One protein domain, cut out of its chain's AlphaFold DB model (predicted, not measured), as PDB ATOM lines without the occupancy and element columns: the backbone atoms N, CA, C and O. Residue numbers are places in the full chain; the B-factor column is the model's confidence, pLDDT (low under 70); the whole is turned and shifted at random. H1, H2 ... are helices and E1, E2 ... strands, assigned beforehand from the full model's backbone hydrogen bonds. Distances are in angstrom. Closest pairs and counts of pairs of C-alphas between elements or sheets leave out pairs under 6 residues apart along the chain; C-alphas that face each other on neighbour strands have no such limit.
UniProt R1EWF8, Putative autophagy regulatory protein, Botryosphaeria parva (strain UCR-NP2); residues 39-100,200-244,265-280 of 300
ATOM      1  N   GLY A  39      81.001 135.709 115.695       46.84
ATOM      2  CA  GLY A  39      80.549 136.730 114.747       46.84
ATOM      3  C   GLY A  39      81.662 137.283 113.862       46.84
ATOM      4  O   GLY A  39      81.508 137.304 112.644       46.84
ATOM      5  N   ARG A  40      82.779 137.742 114.453       54.62
ATOM      6  CA  ARG A  40      83.915 138.362 113.718       54.62
ATOM      7  C   ARG A  40      85.292 138.198 114.384       54.62
ATOM      8  O   ARG A  40      86.308 138.230 113.698       54.62
ATOM      9  N   LYS A  41      85.341 138.014 115.705       57.94
ATOM     10  CA  LYS A  41      86.562 137.813 116.500       57.94
ATOM     11  C   LYS A  41      86.214 136.860 117.636       57.94
ATOM     12  O   LYS A  41      85.285 137.147 118.383       57.94
ATOM     13  N   SER A  42      86.917 135.739 117.739       61.56
ATOM     14  CA  SER A  42      86.705 134.797 118.839       61.56
ATOM     15  C   SER A  42      87.628 135.208 119.975       61.56
ATOM     16  O   SER A  42      88.827 135.336 119.749       61.56
ATOM     17  N   VAL A  43      87.087 135.450 121.164       65.75
ATOM     18  CA  VAL A  43      87.881 135.728 122.365       65.75
ATOM     19  C   VAL A  43      87.461 134.727 123.428       65.75
ATOM     20  O   VAL A  43      86.302 134.709 123.832       65.75
ATOM     21  N   ILE A  44      88.397 133.889 123.851       68.44
ATOM     22  CA  ILE A  44      88.260 133.007 125.006       68.44
ATOM     23  C   ILE A  44      88.936 133.710 126.178       68.44
ATOM     24  O   ILE A  44      90.057 134.171 126.014       68.44
ATOM     25  N   SER A  45      88.274 133.805 127.329       66.88
ATOM     26  CA  SER A  45      88.861 134.266 128.594       66.88
ATOM     27  C   SER A  45      88.617 133.194 129.648       66.88
ATOM     28  O   SER A  45      87.508 132.676 129.783       66.88
ATOM     29  N   LEU A  46      89.687 132.842 130.345       69.50
ATOM     30  CA  LEU A  46      89.767 131.839 131.385       69.50
ATOM     31  C   LEU A  46      90.275 132.530 132.654       69.50
ATOM     32  O   LEU A  46      91.479 132.769 132.780       69.50
ATOM     33  N   PRO A  47      89.378 132.881 133.587       70.12
ATOM     34  CA  PRO A  47      89.780 133.453 134.857       70.12
ATOM     35  C   PRO A  47      90.253 132.357 135.819       70.12
ATOM     36  O   PRO A  47      89.587 131.336 135.982       70.12
ATOM     37  N   LYS A  48      91.361 132.616 136.516       70.19
ATOM     38  CA  LYS A  48      91.909 131.813 137.619       70.19
ATOM     39  C   LYS A  48      92.170 130.345 137.266       70.19
ATOM     40  O   LYS A  48      91.490 129.430 137.729       70.19
ATOM     41  N   VAL A  49      93.219 130.136 136.487       74.25
ATOM     42  CA  VAL A  49      93.635 128.838 135.968       74.25
ATOM     43  C   VAL A  49      94.839 128.311 136.761       74.25
ATOM     44  O   VAL A  49      95.901 128.935 136.711       74.25
ATOM     45  N   PRO A  50      94.725 127.189 137.492       75.75
ATOM     46  CA  PRO A  50      95.873 126.561 138.131       75.75
ATOM     47  C   PRO A  50      96.761 125.872 137.089       75.75
ATOM     48  O   PRO A  50      96.285 125.303 136.101       75.75
ATOM     49  N   LEU A  51      98.068 125.924 137.323       77.38
ATOM     50  CA  LEU A  51      99.071 125.321 136.461       77.38
ATOM     51  C   LEU A  51      99.635 124.048 137.092       77.38
ATOM     52  O   LEU A  51      99.888 123.981 138.297       77.38
ATOM     53  N   LYS A  52      99.879 123.024 136.270       74.31
ATOM     54  CA  LYS A  52     100.435 121.749 136.731       74.31
ATOM     55  C   LYS A  52     101.913 121.938 137.092       74.31
ATOM     56  O   LYS A  52     102.786 121.965 136.222       74.31
ATOM     57  N   ALA A  53     102.205 122.001 138.394       71.31
ATOM     58  CA  ALA A  53     103.553 122.200 138.940       71.31
ATOM     59  C   ALA A  53     104.606 121.240 138.353       71.31
ATOM     60  O   ALA A  53     105.727 121.659 138.074       71.31
ATOM     61  N   ARG A  54     104.231 119.977 138.084       69.69
ATOM     62  CA  ARG A  54     105.112 118.945 137.502       69.69
ATOM     63  C   ARG A  54     105.613 119.287 136.092       69.69
ATOM     64  O   ARG A  54     106.720 118.892 135.730       69.69
ATOM     65  N   LYS A  55     104.809 119.984 135.284       70.44
ATOM     66  CA  LYS A  55     105.205 120.387 133.927       70.44
ATOM     67  C   LYS A  55     106.052 121.647 133.956       70.44
ATOM     68  O   LYS A  55     107.080 121.695 133.292       70.44
ATOM     69  N   ILE A  56     105.701 122.611 134.805       70.62
ATOM     70  CA  ILE A  56     106.502 123.829 134.993       70.62
ATOM     71  C   ILE A  56     107.881 123.497 135.570       70.62
ATOM     72  O   ILE A  56     108.878 124.057 135.123       70.62
ATOM     73  N   SER A  57     107.974 122.536 136.497       64.62
ATOM     74  CA  SER A  57     109.259 122.105 137.055       64.62
ATOM     75  C   SER A  57     110.211 121.513 136.011       64.62
ATOM     76  O   SER A  57     111.412 121.554 136.222       64.62
ATOM     77  N   CYS A  58     109.712 120.993 134.881       60.09
ATOM     78  CA  CYS A  58     110.572 120.487 133.802       60.09
ATOM     79  C   CYS A  58     111.318 121.612 133.064       60.09
ATOM     80  O   CYS A  58     112.356 121.364 132.455       60.09
ATOM     81  N   TYR A  59     110.798 122.842 133.119       69.50
ATOM     82  CA  TYR A  59     111.429 124.024 132.527       69.50
ATOM     83  C   TYR A  59     112.304 124.789 133.523       69.50
ATOM     84  O   TYR A  59     113.013 125.718 133.133       69.50
ATOM     85  N   LEU A  60     112.254 124.417 134.804       70.56
ATOM     86  CA  LEU A  60     113.054 125.016 135.858       70.56
ATOM     87  C   LEU A  60     114.275 124.141 136.170       70.56
ATOM     88  O   LEU A  60     114.241 122.923 135.990       70.56
ATOM     89  N   PRO A  61     115.377 124.747 136.636       71.88
ATOM     90  CA  PRO A  61     116.524 123.987 137.094       71.88
ATOM     91  C   PRO A  61     116.143 122.984 138.204       71.88
ATOM     92  O   PRO A  61     115.271 123.281 139.023       71.88
ATOM     93  N   PRO A  62     116.856 121.848 138.326       69.31
ATOM     94  CA  PRO A  62     116.495 120.759 139.243       69.31
ATOM     95  C   PRO A  62     116.548 121.128 140.735       69.31
ATOM     96  O   PRO A  62     116.044 120.377 141.564       69.31
ATOM     97  N   HIS A  63     117.141 122.271 141.089       75.19
ATOM     98  CA  HIS A  63     117.183 122.780 142.462       75.19
ATOM     99  C   HIS A  63     115.915 123.549 142.873       75.19
ATOM    100  O   HIS A  63     115.754 123.853 144.053       75.19
ATOM    101  N   LEU A  64     115.020 123.867 141.926       75.31
ATOM    102  CA  LEU A  64     113.785 124.612 142.168       75.31
ATOM    103  C   LEU A  64     112.569 123.693 142.080       75.31
ATOM    104  O   LEU A  64     112.199 123.213 141.010       75.31
ATOM    105  N   GLN A  65     111.894 123.497 143.208       81.69
ATOM    106  CA  GLN A  65     110.638 122.764 143.267       81.69
ATOM    107  C   GLN A  65     109.459 123.737 143.241       81.69
ATOM    108  O   GLN A  65     109.275 124.524 144.167       81.69
ATOM    109  N   VAL A  66     108.627 123.666 142.198       81.44
ATOM    110  CA  VAL A  66     107.369 124.425 142.132       81.44
ATOM    111  C   VAL A  66     106.374 123.821 143.119       81.44
ATOM    112  O   VAL A  66     106.060 122.636 143.044       81.44
ATOM    113  N   VAL A  67     105.891 124.640 144.047       82.75
ATOM    114  CA  VAL A  67     104.892 124.264 145.054       82.75
ATOM    115  C   VAL A  67     103.491 124.554 144.542       82.75
ATOM    116  O   VAL A  67     102.599 123.725 144.681       82.75
ATOM    117  N   ASP A  68     103.306 125.739 143.968       83.44
ATOM    118  CA  ASP A  68     102.008 126.227 143.522       83.44
ATOM    119  C   ASP A  68     102.206 127.210 142.368       83.44
ATOM    120  O   ASP A  68     103.186 127.958 142.346       83.44
ATOM    121  N   ALA A  69     101.302 127.195 141.397       83.00
ATOM    122  CA  ALA A  69     101.363 128.079 140.246       83.00
ATOM    123  C   ALA A  69      99.964 128.301 139.669       83.00
ATOM    124  O   ALA A  69      99.205 127.350 139.481       83.00
ATOM    125  N   TYR A  70      99.617 129.549 139.371       84.31
ATOM    126  CA  TYR A  70      98.321 129.895 138.789       84.31
ATOM    127  C   TYR A  70      98.402 131.142 137.908       84.31
ATOM    128  O   TYR A  70      99.334 131.938 138.002       84.31
ATOM    129  N   ILE A  71      97.399 131.297 137.048       85.38
ATOM    130  CA  ILE A  71      97.203 132.438 136.152       85.38
ATOM    131  C   ILE A  71      95.874 133.095 136.502       85.38
ATOM    132  O   ILE A  71      94.864 132.403 136.626       85.38
ATOM    133  N   ASN A  72      95.845 134.419 136.635       83.56
ATOM    134  CA  ASN A  72      94.626 135.149 136.978       83.56
ATOM    135  C   ASN A  72      93.684 135.371 135.784       83.56
ATOM    136  O   ASN A  72      92.485 135.142 135.933       83.56
ATOM    137  N   ASP A  73      94.193 135.776 134.619       81.38
ATOM    138  CA  ASP A  73      93.419 135.867 133.368       81.38
ATOM    139  C   ASP A  73      94.228 135.247 132.230       81.38
ATOM    140  O   ASP A  73      95.348 135.666 131.943       81.38
ATOM    141  N   PHE A  74      93.665 134.239 131.576       80.69
ATOM    142  CA  PHE A  74      94.220 133.659 130.360       80.69
ATOM    143  C   PHE A  74      93.258 133.920 129.212       80.69
ATOM    144  O   PHE A  74      92.106 133.484 129.241       80.69
ATOM    145  N   ARG A  75      93.712 134.623 128.180       79.88
ATOM    146  CA  ARG A  75      92.873 135.058 127.072       79.88
ATOM    147  C   ARG A  75      93.465 134.649 125.737       79.88
ATOM    148  O   ARG A  75      94.601 134.965 125.420       79.88
ATOM    149  N   VAL A  76      92.661 133.987 124.914       76.00
ATOM    150  CA  VAL A  76      93.041 133.608 123.551       76.00
ATOM    151  C   VAL A  76      92.119 134.303 122.579       76.00
ATOM    152  O   VAL A  76      90.903 134.117 122.599       76.00
ATOM    153  N   THR A  77      92.707 135.088 121.694       73.38
ATOM    154  CA  THR A  77      92.004 135.771 120.626       73.38
ATOM    155  C   THR A  77      92.320 135.097 119.301       73.38
ATOM    156  O   THR A  77      93.450 135.129 118.821       73.38
ATOM    157  N   VAL A  78      91.290 134.543 118.668       70.88
ATOM    158  CA  VAL A  78      91.371 133.963 117.327       70.88
ATOM    159  C   VAL A  78      90.578 134.852 116.359       70.88
ATOM    160  O   VAL A  78      89.336 134.844 116.384       70.88
ATOM    161  N   PRO A  79      91.252 135.653 115.515       65.12
ATOM    162  CA  PRO A  79      90.581 136.486 114.523       65.12
ATOM    163  C   PRO A  79      89.965 135.630 113.400       65.12
ATOM    164  O   PRO A  79      90.377 134.496 113.159       65.12
ATOM    165  N   ALA A  80      88.944 136.148 112.706       58.88
ATOM    166  CA  ALA A  80      88.211 135.380 111.689       58.88
ATOM    167  C   ALA A  80      89.067 134.958 110.481       58.88
ATOM    168  O   ALA A  80      88.807 133.907 109.900       58.88
ATOM    169  N   ASN A  81      90.087 135.746 110.137       56.12
ATOM    170  CA  ASN A  81      91.062 135.441 109.086       56.12
ATOM    171  C   ASN A  81      92.142 134.439 109.536       56.12
ATOM    172  O   ASN A  81      92.986 134.083 108.720       56.12
ATOM    173  N   LEU A  82      92.121 134.001 110.806       58.03
ATOM    174  CA  LEU A  82      93.080 133.069 111.417       58.03
ATOM    175  C   LEU A  82      94.552 133.503 111.294       58.03
ATOM    176  O   LEU A  82      95.448 132.700 111.520       58.03
ATOM    177  N   GLN A  83      94.794 134.775 110.973       59.78
ATOM    178  CA  GLN A  83      96.115 135.389 110.930       59.78
ATOM    179  C   GLN A  83      96.259 136.291 112.154       59.78
ATOM    180  O   GLN A  83      95.462 137.211 112.336       59.78
ATOM    181  N   GLY A  84      97.264 136.025 112.988       64.94
ATOM    182  CA  GLY A  84      97.540 136.823 114.185       64.94
ATOM    183  C   GLY A  84      96.741 136.360 115.398       64.94
ATOM    184  O   GLY A  84      96.047 137.156 116.031       64.94
ATOM    185  N   ILE A  85      96.806 135.062 115.704       72.81
ATOM    186  CA  ILE A  85      96.289 134.542 116.973       72.81
ATOM    187  C   ILE A  85      97.095 135.185 118.100       72.81
ATOM    188  O   ILE A  85      98.323 135.080 118.115       72.81
ATOM    189  N   THR A  86      96.409 135.846 119.032       78.38
ATOM    190  CA  THR A  86      97.051 136.434 120.211       78.38
ATOM    191  C   THR A  86      96.665 135.657 121.455       78.38
ATOM    192  O   THR A  86      95.496 135.318 121.656       78.38
ATOM    193  N   VAL A  87      97.662 135.347 122.275       81.50
ATOM    194  CA  VAL A  87      97.491 134.741 123.592       81.50
ATOM    195  C   VAL A  87      97.961 135.761 124.612       81.50
ATOM    196  O   VAL A  87      99.157 136.009 124.710       81.50
ATOM    197  N   ASP A  88      97.012 136.346 125.332       83.19
ATOM    198  CA  ASP A  88      97.251 137.305 126.402       83.19
ATOM    199  C   ASP A  88      97.124 136.581 127.748       83.19
ATOM    200  O   ASP A  88      96.091 135.989 128.064       83.19
ATOM    201  N   ILE A  89      98.181 136.606 128.546       86.81
ATOM    202  CA  ILE A  89      98.264 135.964 129.855       86.81
ATOM    203  C   ILE A  89      98.525 137.063 130.878       86.81
ATOM    204  O   ILE A  89      99.435 137.859 130.686       86.81
ATOM    205  N   SER A  90      97.758 137.124 131.962       86.06
ATOM    206  CA  SER A  90      97.934 138.154 132.987       86.06
ATOM    207  C   SER A  90      97.861 137.598 134.405       86.06
ATOM    208  O   SER A  90      97.029 136.733 134.710       86.06
ATOM    209  N   GLY A  91      98.726 138.120 135.279       83.94
ATOM    210  CA  GLY A  91      98.761 137.788 136.700       83.94
ATOM    211  C   GLY A  91      99.231 136.355 136.916       83.94
ATOM    212  O   GLY A  91      98.492 135.529 137.456       83.94
ATOM    213  N   VAL A  92     100.427 136.049 136.420       87.00
ATOM    214  CA  VAL A  92     101.069 134.746 136.598       87.00
ATOM    215  C   VAL A  92     101.768 134.744 137.944       87.00
ATOM    216  O   VAL A  92     102.672 135.540 138.166       87.00
ATOM    217  N   VAL A  93     101.396 133.823 138.825       86.12
ATOM    218  CA  VAL A  93     102.048 133.673 140.126       86.12
ATOM    219  C   VAL A  93     102.652 132.285 140.223       86.12
ATOM    220  O   VAL A  93     101.944 131.287 140.088       86.12
ATOM    221  N   VAL A  94     103.958 132.217 140.474       86.19
ATOM    222  CA  VAL A  94     104.701 130.962 140.644       86.19
ATOM    223  C   VAL A  94     105.367 130.956 142.010       86.19
ATOM    224  O   VAL A  94     106.190 131.813 142.310       86.19
ATOM    225  N   LYS A  95     105.048 129.965 142.838       86.56
ATOM    226  CA  LYS A  95     105.683 129.740 144.137       86.56
ATOM    227  C   LYS A  95     106.603 128.536 144.043       86.56
ATOM    228  O   LYS A  95     106.146 127.418 143.796       86.56
ATOM    229  N   ALA A  96     107.889 128.758 144.263       84.94
ATOM    230  CA  ALA A  96     108.926 127.743 144.231       84.94
ATOM    231  C   ALA A  96     109.715 127.706 145.545       84.94
ATOM    232  O   ALA A  96     109.805 128.694 146.274       84.94
ATOM    233  N   LYS A  97     110.291 126.544 145.841       84.69
ATOM    234  CA  LYS A  97     111.189 126.300 146.970       84.69
ATOM    235  C   LYS A  97     112.521 125.778 146.460       84.69
ATOM    236  O   LYS A  97     112.540 124.929 145.566       84.69
ATOM    237  N   THR A  98     113.614 126.244 147.045       79.19
ATOM    238  CA  THR A  98     114.933 125.651 146.806       79.19
ATOM    239  C   THR A  98     115.066 124.364 147.617       79.19
ATOM    240  O   THR A  98     114.866 124.377 148.830       79.19
ATOM    241  N   VAL A  99     115.420 123.254 146.969       73.69
ATOM    242  CA  VAL A  99     115.762 122.004 147.663       73.69
ATOM    243  C   VAL A  99     117.260 122.034 147.974       73.69
ATOM    244  O   VAL A  99     118.077 121.839 147.078       73.69
ATOM    245  N   GLN A 100     117.640 122.315 149.224       55.66
ATOM    246  CA  GLN A 100     119.030 122.156 149.669       55.66
ATOM    247  C   GLN A 100     119.292 120.700 150.053       55.66
ATOM    248  O   GLN A 100     118.603 120.141 150.902       55.66
ATOM    249  N   ARG A 200     101.231 135.203 118.424       82.50
ATOM    250  CA  ARG A 200     101.796 136.214 119.326       82.50
ATOM    251  C   ARG A 200     101.412 135.892 120.764       82.50
ATOM    252  O   ARG A 200     100.248 135.594 121.033       82.50
ATOM    253  N   ILE A 201     102.382 135.961 121.670       84.06
ATOM    254  CA  ILE A 201     102.171 135.673 123.093       84.06
ATOM    255  C   ILE A 201     102.595 136.887 123.909       84.06
ATOM    256  O   ILE A 201     103.733 137.329 123.809       84.06
ATOM    257  N   THR A 202     101.686 137.383 124.732       84.81
ATOM    258  CA  THR A 202     101.863 138.499 125.660       84.81
ATOM    259  C   THR A 202     101.605 137.975 127.067       84.81
ATOM    260  O   THR A 202     100.578 137.356 127.331       84.81
ATOM    261  N   ILE A 203     102.555 138.170 127.975       88.06
ATOM    262  CA  ILE A 203     102.440 137.774 129.379       88.06
ATOM    263  C   ILE A 203     102.683 139.015 130.222       88.06
ATOM    264  O   ILE A 203     103.791 139.532 130.214       88.06
ATOM    265  N   ASP A 204     101.684 139.484 130.951       88.69
ATOM    266  CA  ASP A 204     101.780 140.654 131.819       88.69
ATOM    267  C   ASP A 204     101.683 140.250 133.291       88.69
ATOM    268  O   ASP A 204     100.962 139.317 133.648       88.69
ATOM    269  N   ASP A 205     102.375 140.999 134.148       85.69
ATOM    270  CA  ASP A 205     102.354 140.829 135.604       85.69
ATOM    271  C   ASP A 205     102.721 139.402 136.049       85.69
ATOM    272  O   ASP A 205     101.871 138.576 136.387       85.69
ATOM    273  N   ILE A 206     104.020 139.099 136.006       87.12
ATOM    274  CA  ILE A 206     104.561 137.822 136.473       87.12
ATOM    275  C   ILE A 206     105.217 138.039 137.831       87.12
ATOM    276  O   ILE A 206     106.159 138.822 137.961       87.12
ATOM    277  N   GLU A 207     104.778 137.270 138.815       86.44
ATOM    278  CA  GLU A 207     105.313 137.263 140.165       86.44
ATOM    279  C   GLU A 207     105.843 135.865 140.505       86.44
ATOM    280  O   GLU A 207     105.114 134.871 140.511       86.44
ATOM    281  N   VAL A 208     107.140 135.770 140.786       85.44
ATOM    282  CA  VAL A 208     107.794 134.517 141.170       85.44
ATOM    283  C   VAL A 208     108.285 134.638 142.602       85.44
ATOM    284  O   VAL A 208     109.129 135.474 142.909       85.44
ATOM    285  N   HIS A 209     107.763 133.795 143.486       87.75
ATOM    286  CA  HIS A 209     108.172 133.702 144.886       87.75
ATOM    287  C   HIS A 209     109.090 132.503 145.045       87.75
ATOM    288  O   HIS A 209     108.651 131.365 144.896       87.75
ATOM    289  N   LEU A 210     110.352 132.752 145.367       84.19
ATOM    290  CA  LEU A 210     111.337 131.727 145.662       84.19
ATOM    291  C   LEU A 210     111.639 131.713 147.160       84.19
ATOM    292  O   LEU A 210     112.329 132.587 147.679       84.19
ATOM    293  N   GLU A 211     111.136 130.705 147.861       84.00
ATOM    294  CA  GLU A 211     111.507 130.449 149.250       84.00
ATOM    295  C   GLU A 211     112.843 129.694 149.288       84.00
ATOM    296  O   GLU A 211     112.952 128.579 148.771       84.00
ATOM    297  N   THR A 212     113.855 130.286 149.922       76.94
ATOM    298  CA  THR A 212     115.155 129.652 150.137       76.94
ATOM    299  C   THR A 212     115.572 129.748 151.596       76.94
ATOM    300  O   THR A 212     115.445 130.781 152.253       76.94
ATOM    301  N   GLU A 213     116.079 128.641 152.107       72.06
ATOM    302  CA  GLU A 213     116.703 128.555 153.419       72.06
ATOM    303  C   GLU A 213     118.203 128.741 153.203       72.06
ATOM    304  O   GLU A 213     118.776 128.073 152.354       72.06
ATOM    305  N   VAL A 214     118.829 129.728 153.837       65.88
ATOM    306  CA  VAL A 214     120.278 129.944 153.708       65.88
ATOM    307  C   VAL A 214     120.944 129.357 154.952       65.88
ATOM    308  O   VAL A 214     120.587 129.778 156.061       65.88
ATOM    309  N   PRO A 215     121.868 128.383 154.811       60.03
ATOM    310  CA  PRO A 215     122.599 127.848 155.949       60.03
ATOM    311  C   PRO A 215     123.466 128.960 156.557       60.03
ATOM    312  O   PRO A 215     124.019 129.776 155.811       60.03
ATOM    313  N   PRO A 216     123.584 129.034 157.892       58.25
ATOM    314  CA  PRO A 216     124.368 130.071 158.547       58.25
ATOM    315  C   PRO A 216     125.859 129.829 158.282       58.25
ATOM    316  O   PRO A 216     126.526 129.063 158.972       58.25
ATOM    317  N   GLU A 217     126.412 130.472 157.257       48.69
ATOM    318  CA  GLU A 217     127.846 130.415 156.982       48.69
ATOM    319  C   GLU A 217     128.584 131.370 157.938       48.69
ATOM    320  O   GLU A 217     128.693 132.570 157.692       48.69
ATOM    321  N   GLY A 218     129.053 130.834 159.072       52.41
ATOM    322  CA  GLY A 218     130.006 131.505 159.969       52.41
ATOM    323  C   GLY A 218     129.427 132.404 161.070       52.41
ATOM    324  O   GLY A 218     130.142 133.277 161.560       52.41
ATOM    325  N   TRP A 219     128.169 132.208 161.475       51.16
ATOM    326  CA  TRP A 219     127.519 132.964 162.557       51.16
ATOM    327  C   TRP A 219     127.171 131.988 163.686       51.16
ATOM    328  O   TRP A 219     126.623 130.928 163.408       51.16
ATOM    329  N   ASP A 220     127.492 132.328 164.939       54.31
ATOM    330  CA  ASP A 220     127.383 131.461 166.136       54.31
ATOM    331  C   ASP A 220     125.950 130.999 166.510       54.31
ATOM    332  O   ASP A 220     125.743 130.440 167.586       54.31
ATOM    333  N   ASP A 221     124.951 131.246 165.663       54.28
ATOM    334  CA  ASP A 221     123.561 130.865 165.887       54.28
ATOM    335  C   ASP A 221     123.178 129.777 164.851       54.28
ATOM    336  O   ASP A 221     123.053 130.062 163.661       54.28
ATOM    337  N   ASP A 222     122.997 128.527 165.312       53.81
ATOM    338  CA  ASP A 222     122.618 127.296 164.567       53.81
ATOM    339  C   ASP A 222     121.236 127.358 163.856       53.81
ATOM    340  O   ASP A 222     120.622 126.332 163.556       53.81
ATOM    341  N   GLU A 223     120.688 128.549 163.609       59.47
ATOM    342  CA  GLU A 223     119.352 128.729 163.038       59.47
ATOM    343  C   GLU A 223     119.456 129.183 161.576       59.47
ATOM    344  O   GLU A 223     119.997 130.241 161.251       59.47
ATOM    345  N   SER A 224     118.940 128.355 160.672       63.72
ATOM    346  CA  SER A 224     118.862 128.649 159.248       63.72
ATOM    347  C   SER A 224     117.948 129.846 158.974       63.72
ATOM    348  O   SER A 224     116.839 129.970 159.502       63.72
ATOM    349  N   ILE A 225     118.409 130.768 158.126       67.12
ATOM    350  CA  ILE A 225     117.657 131.987 157.824       67.12
ATOM    351  C   ILE A 225     116.721 131.692 156.658       67.12
ATOM    352  O   ILE A 225     117.157 131.482 155.521       67.12
ATOM    353  N   LYS A 226     115.412 131.712 156.925       72.38
ATOM    354  CA  LYS A 226     114.403 131.643 155.870       72.38
ATOM    355  C   LYS A 226     114.319 132.990 155.154       72.38
ATOM    356  O   LYS A 226     113.961 134.004 155.751       72.38
ATOM    357  N   THR A 227     114.608 132.990 153.859       77.31
ATOM    358  CA  THR A 227     114.500 134.170 152.995       77.31
ATOM    359  C   THR A 227     113.563 133.889 151.827       77.31
ATOM    360  O   THR A 227     113.478 132.765 151.329       77.31
ATOM    361  N   VAL A 228     112.818 134.906 151.401       81.62
ATOM    362  CA  VAL A 228     111.927 134.813 150.242       81.62
ATOM    363  C   VAL A 228     112.403 135.808 149.200       81.62
ATOM    364  O   VAL A 228     112.361 137.015 149.412       81.62
ATOM    365  N   LEU A 229     112.875 135.301 148.071       81.38
ATOM    366  CA  LEU A 229     113.255 136.104 146.924       81.38
ATOM    367  C   LEU A 229     112.035 136.253 146.012       81.38
ATOM    368  O   LEU A 229     111.504 135.270 145.504       81.38
ATOM    369  N   VAL A 230     111.570 137.480 145.834       84.19
ATOM    370  CA  VAL A 230     110.431 137.814 144.980       84.19
ATOM    371  C   VAL A 230     110.965 138.436 143.701       84.19
ATOM    372  O   VAL A 230     111.605 139.485 143.738       84.19
ATOM    373  N   PHE A 231     110.698 137.804 142.565       83.88
ATOM    374  CA  PHE A 231     110.935 138.390 141.253       83.88
ATOM    375  C   PHE A 231     109.617 138.890 140.686       83.88
ATOM    376  O   PHE A 231     108.627 138.163 140.671       83.88
ATOM    377  N   HIS A 232     109.623 140.115 140.184       87.25
ATOM    378  CA  HIS A 232     108.498 140.693 139.471       87.25
ATOM    379  C   HIS A 232     108.947 141.087 138.068       87.25
ATOM    380  O   HIS A 232     109.903 141.850 137.900       87.25
ATOM    381  N   ILE A 233     108.289 140.521 137.060       86.75
ATOM    382  CA  ILE A 233     108.503 140.844 135.649       86.75
ATOM    383  C   ILE A 233     107.235 141.532 135.169       86.75
ATOM    384  O   ILE A 233     106.153 140.947 135.192       86.75
ATOM    385  N   SER A 234     107.369 142.781 134.728       82.19
ATOM    386  CA  SER A 234     106.201 143.579 134.340       82.19
ATOM    387  C   SER A 234     105.524 143.040 133.081       82.19
ATOM    388  O   SER A 234     104.300 143.060 133.003       82.19
ATOM    389  N   GLY A 235     106.298 142.527 132.119       81.19
ATOM    390  CA  GLY A 235     105.717 141.796 131.000       81.19
ATOM    391  C   GLY A 235     106.726 141.148 130.057       81.19
ATOM    392  O   GLY A 235     107.904 141.502 130.029       81.19
ATOM    393  N   VAL A 236     106.250 140.194 129.268       83.81
ATOM    394  CA  VAL A 236     106.986 139.421 128.269       83.81
ATOM    395  C   VAL A 236     106.177 139.433 126.985       83.81
ATOM    396  O   VAL A 236     104.989 139.128 127.002       83.81
ATOM    397  N   ASP A 237     106.810 139.772 125.872       80.44
ATOM    398  CA  ASP A 237     106.179 139.759 124.555       80.44
ATOM    399  C   ASP A 237     106.978 138.865 123.605       80.44
ATOM    400  O   ASP A 237     108.204 138.962 123.521       80.44
ATOM    401  N   VAL A 238     106.280 137.971 122.913       81.31
ATOM    402  CA  VAL A 238     106.831 137.062 121.909       81.31
ATOM    403  C   VAL A 238     106.175 137.382 120.576       81.31
ATOM    404  O   VAL A 238     104.992 137.101 120.362       81.31
ATOM    405  N   GLU A 239     106.961 137.954 119.666       77.75
ATOM    406  CA  GLU A 239     106.504 138.323 118.328       77.75
ATOM    407  C   GLU A 239     106.409 137.086 117.404       77.75
ATOM    408  O   GLU A 239     107.269 136.196 117.425       77.75
ATOM    409  N   GLY A 240     105.356 137.035 116.577       66.75
ATOM    410  CA  GLY A 240     105.179 136.024 115.525       66.75
ATOM    411  C   GLY A 240     106.138 136.237 114.345       66.75
ATOM    412  O   GLY A 240     106.570 137.357 114.084       66.75
ATOM    413  N   LEU A 241     106.463 135.164 113.614       56.19
ATOM    414  CA  LEU A 241     107.499 135.138 112.566       56.19
ATOM    415  C   LEU A 241     107.094 135.829 111.251       56.19
ATOM    416  O   LEU A 241     107.922 135.954 110.351       56.19
ATOM    417  N   THR A 242     105.848 136.288 111.121       45.00
ATOM    418  CA  THR A 242     105.325 136.902 109.890       45.00
ATOM    419  C   THR A 242     105.211 138.427 109.957       45.00
ATOM    420  O   THR A 242     104.351 138.998 109.286       45.00
ATOM    421  N   SER A 243     106.065 139.129 110.708       45.97
ATOM    422  CA  SER A 243     106.274 140.578 110.524       45.97
ATOM    423  C   SER A 243     107.096 140.859 109.252       45.97
ATOM    424  O   SER A 243     108.100 141.560 109.256       45.97
ATOM    425  N   GLY A 244     106.648 140.293 108.131       39.69
ATOM    426  CA  GLY A 244     107.044 140.678 106.786       39.69
ATOM    427  C   GLY A 244     105.930 141.506 106.158       39.69
ATOM    428  O   GLY A 244     105.037 140.948 105.531       39.69
ATOM    429  N   ILE A 265     111.879 137.744 121.481       80.00
ATOM    430  CA  ILE A 265     111.325 137.717 122.836       80.00
ATOM    431  C   ILE A 265     111.783 139.000 123.526       80.00
ATOM    432  O   ILE A 265     112.984 139.234 123.659       80.00
ATOM    433  N   THR A 266     110.836 139.830 123.953       79.25
ATOM    434  CA  THR A 266     111.095 141.102 124.632       79.25
ATOM    435  C   THR A 266     110.641 141.006 126.083       79.25
ATOM    436  O   THR A 266     109.489 140.687 126.359       79.25
ATOM    437  N   LEU A 267     111.543 141.301 127.019       80.06
ATOM    438  CA  LEU A 267     111.280 141.325 128.459       80.06
ATOM    439  C   LEU A 267     111.177 142.782 128.923       80.06
ATOM    440  O   LEU A 267     112.067 143.585 128.644       80.06
ATOM    441  N   LYS A 268     110.107 143.128 129.636       80.69
ATOM    442  CA  LYS A 268     109.860 144.465 130.189       80.69
ATOM    443  C   LYS A 268     110.046 144.433 131.699       80.69
ATOM    444  O   LYS A 268     109.361 143.677 132.381       80.69
ATOM    445  N   SER A 269     110.941 145.294 132.185       71.25
ATOM    446  CA  SER A 269     111.176 145.602 133.603       71.25
ATOM    447  C   SER A 269     111.196 144.373 134.519       71.25
ATOM    448  O   SER A 269     110.179 143.975 135.085       71.25
ATOM    449  N   LEU A 270     112.389 143.804 134.685       82.44
ATOM    450  CA  LEU A 270     112.675 142.799 135.705       82.44
ATOM    451  C   LEU A 270     113.054 143.508 137.008       82.44
ATOM    452  O   LEU A 270     113.993 144.304 137.034       82.44
ATOM    453  N   SER A 271     112.363 143.181 138.090       79.25
ATOM    454  CA  SER A 271     112.724 143.596 139.440       79.25
ATOM    455  C   SER A 271     112.841 142.379 140.351       79.25
ATOM    456  O   SER A 271     112.159 141.373 140.167       79.25
ATOM    457  N   ALA A 272     113.761 142.454 141.308       78.50
ATOM    458  CA  ALA A 272     113.982 141.416 142.301       78.50
ATOM    459  C   ALA A 272     114.047 142.072 143.679       78.50
ATOM    460  O   ALA A 272     114.737 143.076 143.862       78.50
ATOM    461  N   GLY A 273     113.320 141.513 144.638       77.38
ATOM    462  CA  GLY A 273     113.311 141.936 146.029       77.38
ATOM    463  C   GLY A 273     113.584 140.747 146.932       77.38
ATOM    464  O   GLY A 273     113.044 139.667 146.719       77.38
ATOM    465  N   LEU A 274     114.421 140.935 147.946       77.06
ATOM    466  CA  LEU A 274     114.664 139.928 148.971       77.06
ATOM    467  C   LEU A 274     113.879 140.313 150.225       77.06
ATOM    468  O   LEU A 274     114.098 141.382 150.795       77.06
ATOM    469  N   LEU A 275     112.968 139.445 150.644       78.44
ATOM    470  CA  LEU A 275     112.235 139.567 151.895       78.44
ATOM    471  C   LEU A 275     112.904 138.669 152.938       78.44
ATOM    472  O   LEU A 275     113.019 137.456 152.754       78.44
ATOM    473  N   LEU A 276     113.353 139.283 154.030       71.25
ATOM    474  CA  LEU A 276     113.870 138.593 155.207       71.25
ATOM    475  C   LEU A 276     112.826 138.677 156.317       71.25
ATOM    476  O   LEU A 276     112.170 139.708 156.471       71.25
ATOM    477  N   ASP A 277     112.686 137.607 157.095       69.19
ATOM    478  CA  ASP A 277     111.801 137.614 158.259       69.19
ATOM    479  C   ASP A 277     112.371 138.532 159.363       69.19
ATOM    480  O   ASP A 277     113.579 138.580 159.611       69.19
ATOM    481  N   GLU A 278     111.498 139.265 160.057       58.19
ATOM    482  CA  GLU A 278     111.860 140.230 161.110       58.19
ATOM    483  C   GLU A 278     112.572 139.565 162.299       58.19
ATOM    484  O   GLU A 278     113.388 140.183 162.986       58.19
ATOM    485  N   LYS A 279     112.320 138.267 162.503       55.19
ATOM    486  CA  LYS A 279     112.983 137.439 163.520       55.19
ATOM    487  C   LYS A 279     114.482 137.280 163.262       55.19
ATOM    488  O   LYS A 279     115.240 137.141 164.221       55.19
ATOM    489  N   SER A 280     114.902 137.373 161.998       50.62
ATOM    490  CA  SER A 280     116.298 137.294 161.553       50.62
ATOM    491  C   SER A 280     117.003 138.659 161.554       50.62
ATOM    492  O   SER A 280     118.225 138.725 161.466       50.62
TER     493      SER A 280
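What this domain is: This is residues 39 to 100, 200 to 244 and 265 to 280 of the 300 residues of the protein "Putative autophagy regulatory protein" of Botryosphaeria parva (strain UCR-NP2) (UniProt R1EWF8). The model is one long, twisted sheet of six strands side by side, each strand bending along its length, with one short helix, H1, across one face over E2 and the other face bare. Residues 217 to 222, in the loop between E4 and E5, stick out and stand free. The printed part has 123 residues, with elements in the order E1, H1, E2, E3, E4, E5, E6, and its class is mostly strand. The sheet is mixed, in the order E1, E2, E3, E4, E5, E6, with E3 and E4 parallel and the other neighbours antiparallel. The whole is loose, with a radius of gyration of the C-alphas of 18.9 A, and a rod spanning 69 by 28 by 26 A.

Where its parts are: E1, residues 41 to 50, runs 26.1 A from C-alpha 41 at (86.562, 137.813, 116.500). H1 is residues 53 to 59, 10.3 A long. E2, residues 64 to 79, is the longest strand by residues and measures 38.0 A. E3, residues 86 to 98, measures 33.8 A. E4, residues 200 to 214, measures 39.5 A, and E5, residues 225 to 238, measures 37.9 A. E6, residues 265 to 276, runs 32.5 A to C-alpha 276 at (113.870, 138.593, 155.207).

How they stand to each other: E1, an edge strand, is antiparallel to E2 at 166 degrees, with N 44 and O 76 2.8 A apart, within hydrogen-bond range. E2 bends by 81 degrees at residue 67. E2 and E3 form a hairpin at 178 degrees, with N 75 and O 88 2.7 A apart. E3 and E4 are parallel at 8 degrees, with N 89 and O 202 2.8 A apart. E4 and E5 form a hairpin at 169 degrees, with N 208 and O 231 2.8 A apart. E5 and E6, the other edge strand, are antiparallel at 165 degrees, with N 230 and O 273 2.8 A apart. E1 and E6 are apart. H1 is on the sheet at a height over the sheet of 8.4 A, over E2, and runs across the strands at 75 degrees to E2 on the local plane. H1 touches E2, the closest C-alphas being those of Ala 53 and Val 66, 5.4 A apart. In H1, 1 of 3 O i to N i+4 pairs and 3 of 4 O i to N i+3 pairs are within hydrogen-bond range.

The domain as a whole: The two farthest C-alphas, of Gly 39 and Asp 220, are 69.7 A apart. Residues 101 to 199 are not printed, and C-alphas 100 and 200 are 37.6 A apart across that cut. Residues 245 to 264 are not printed either, with C-alphas 244 and 265 16.9 A apart. Of the links printed whole, none is long. The mean pLDDT of the printed part is 73.1, and 41 residues are under 70, among them residues 39 to 46 and 214 to 225.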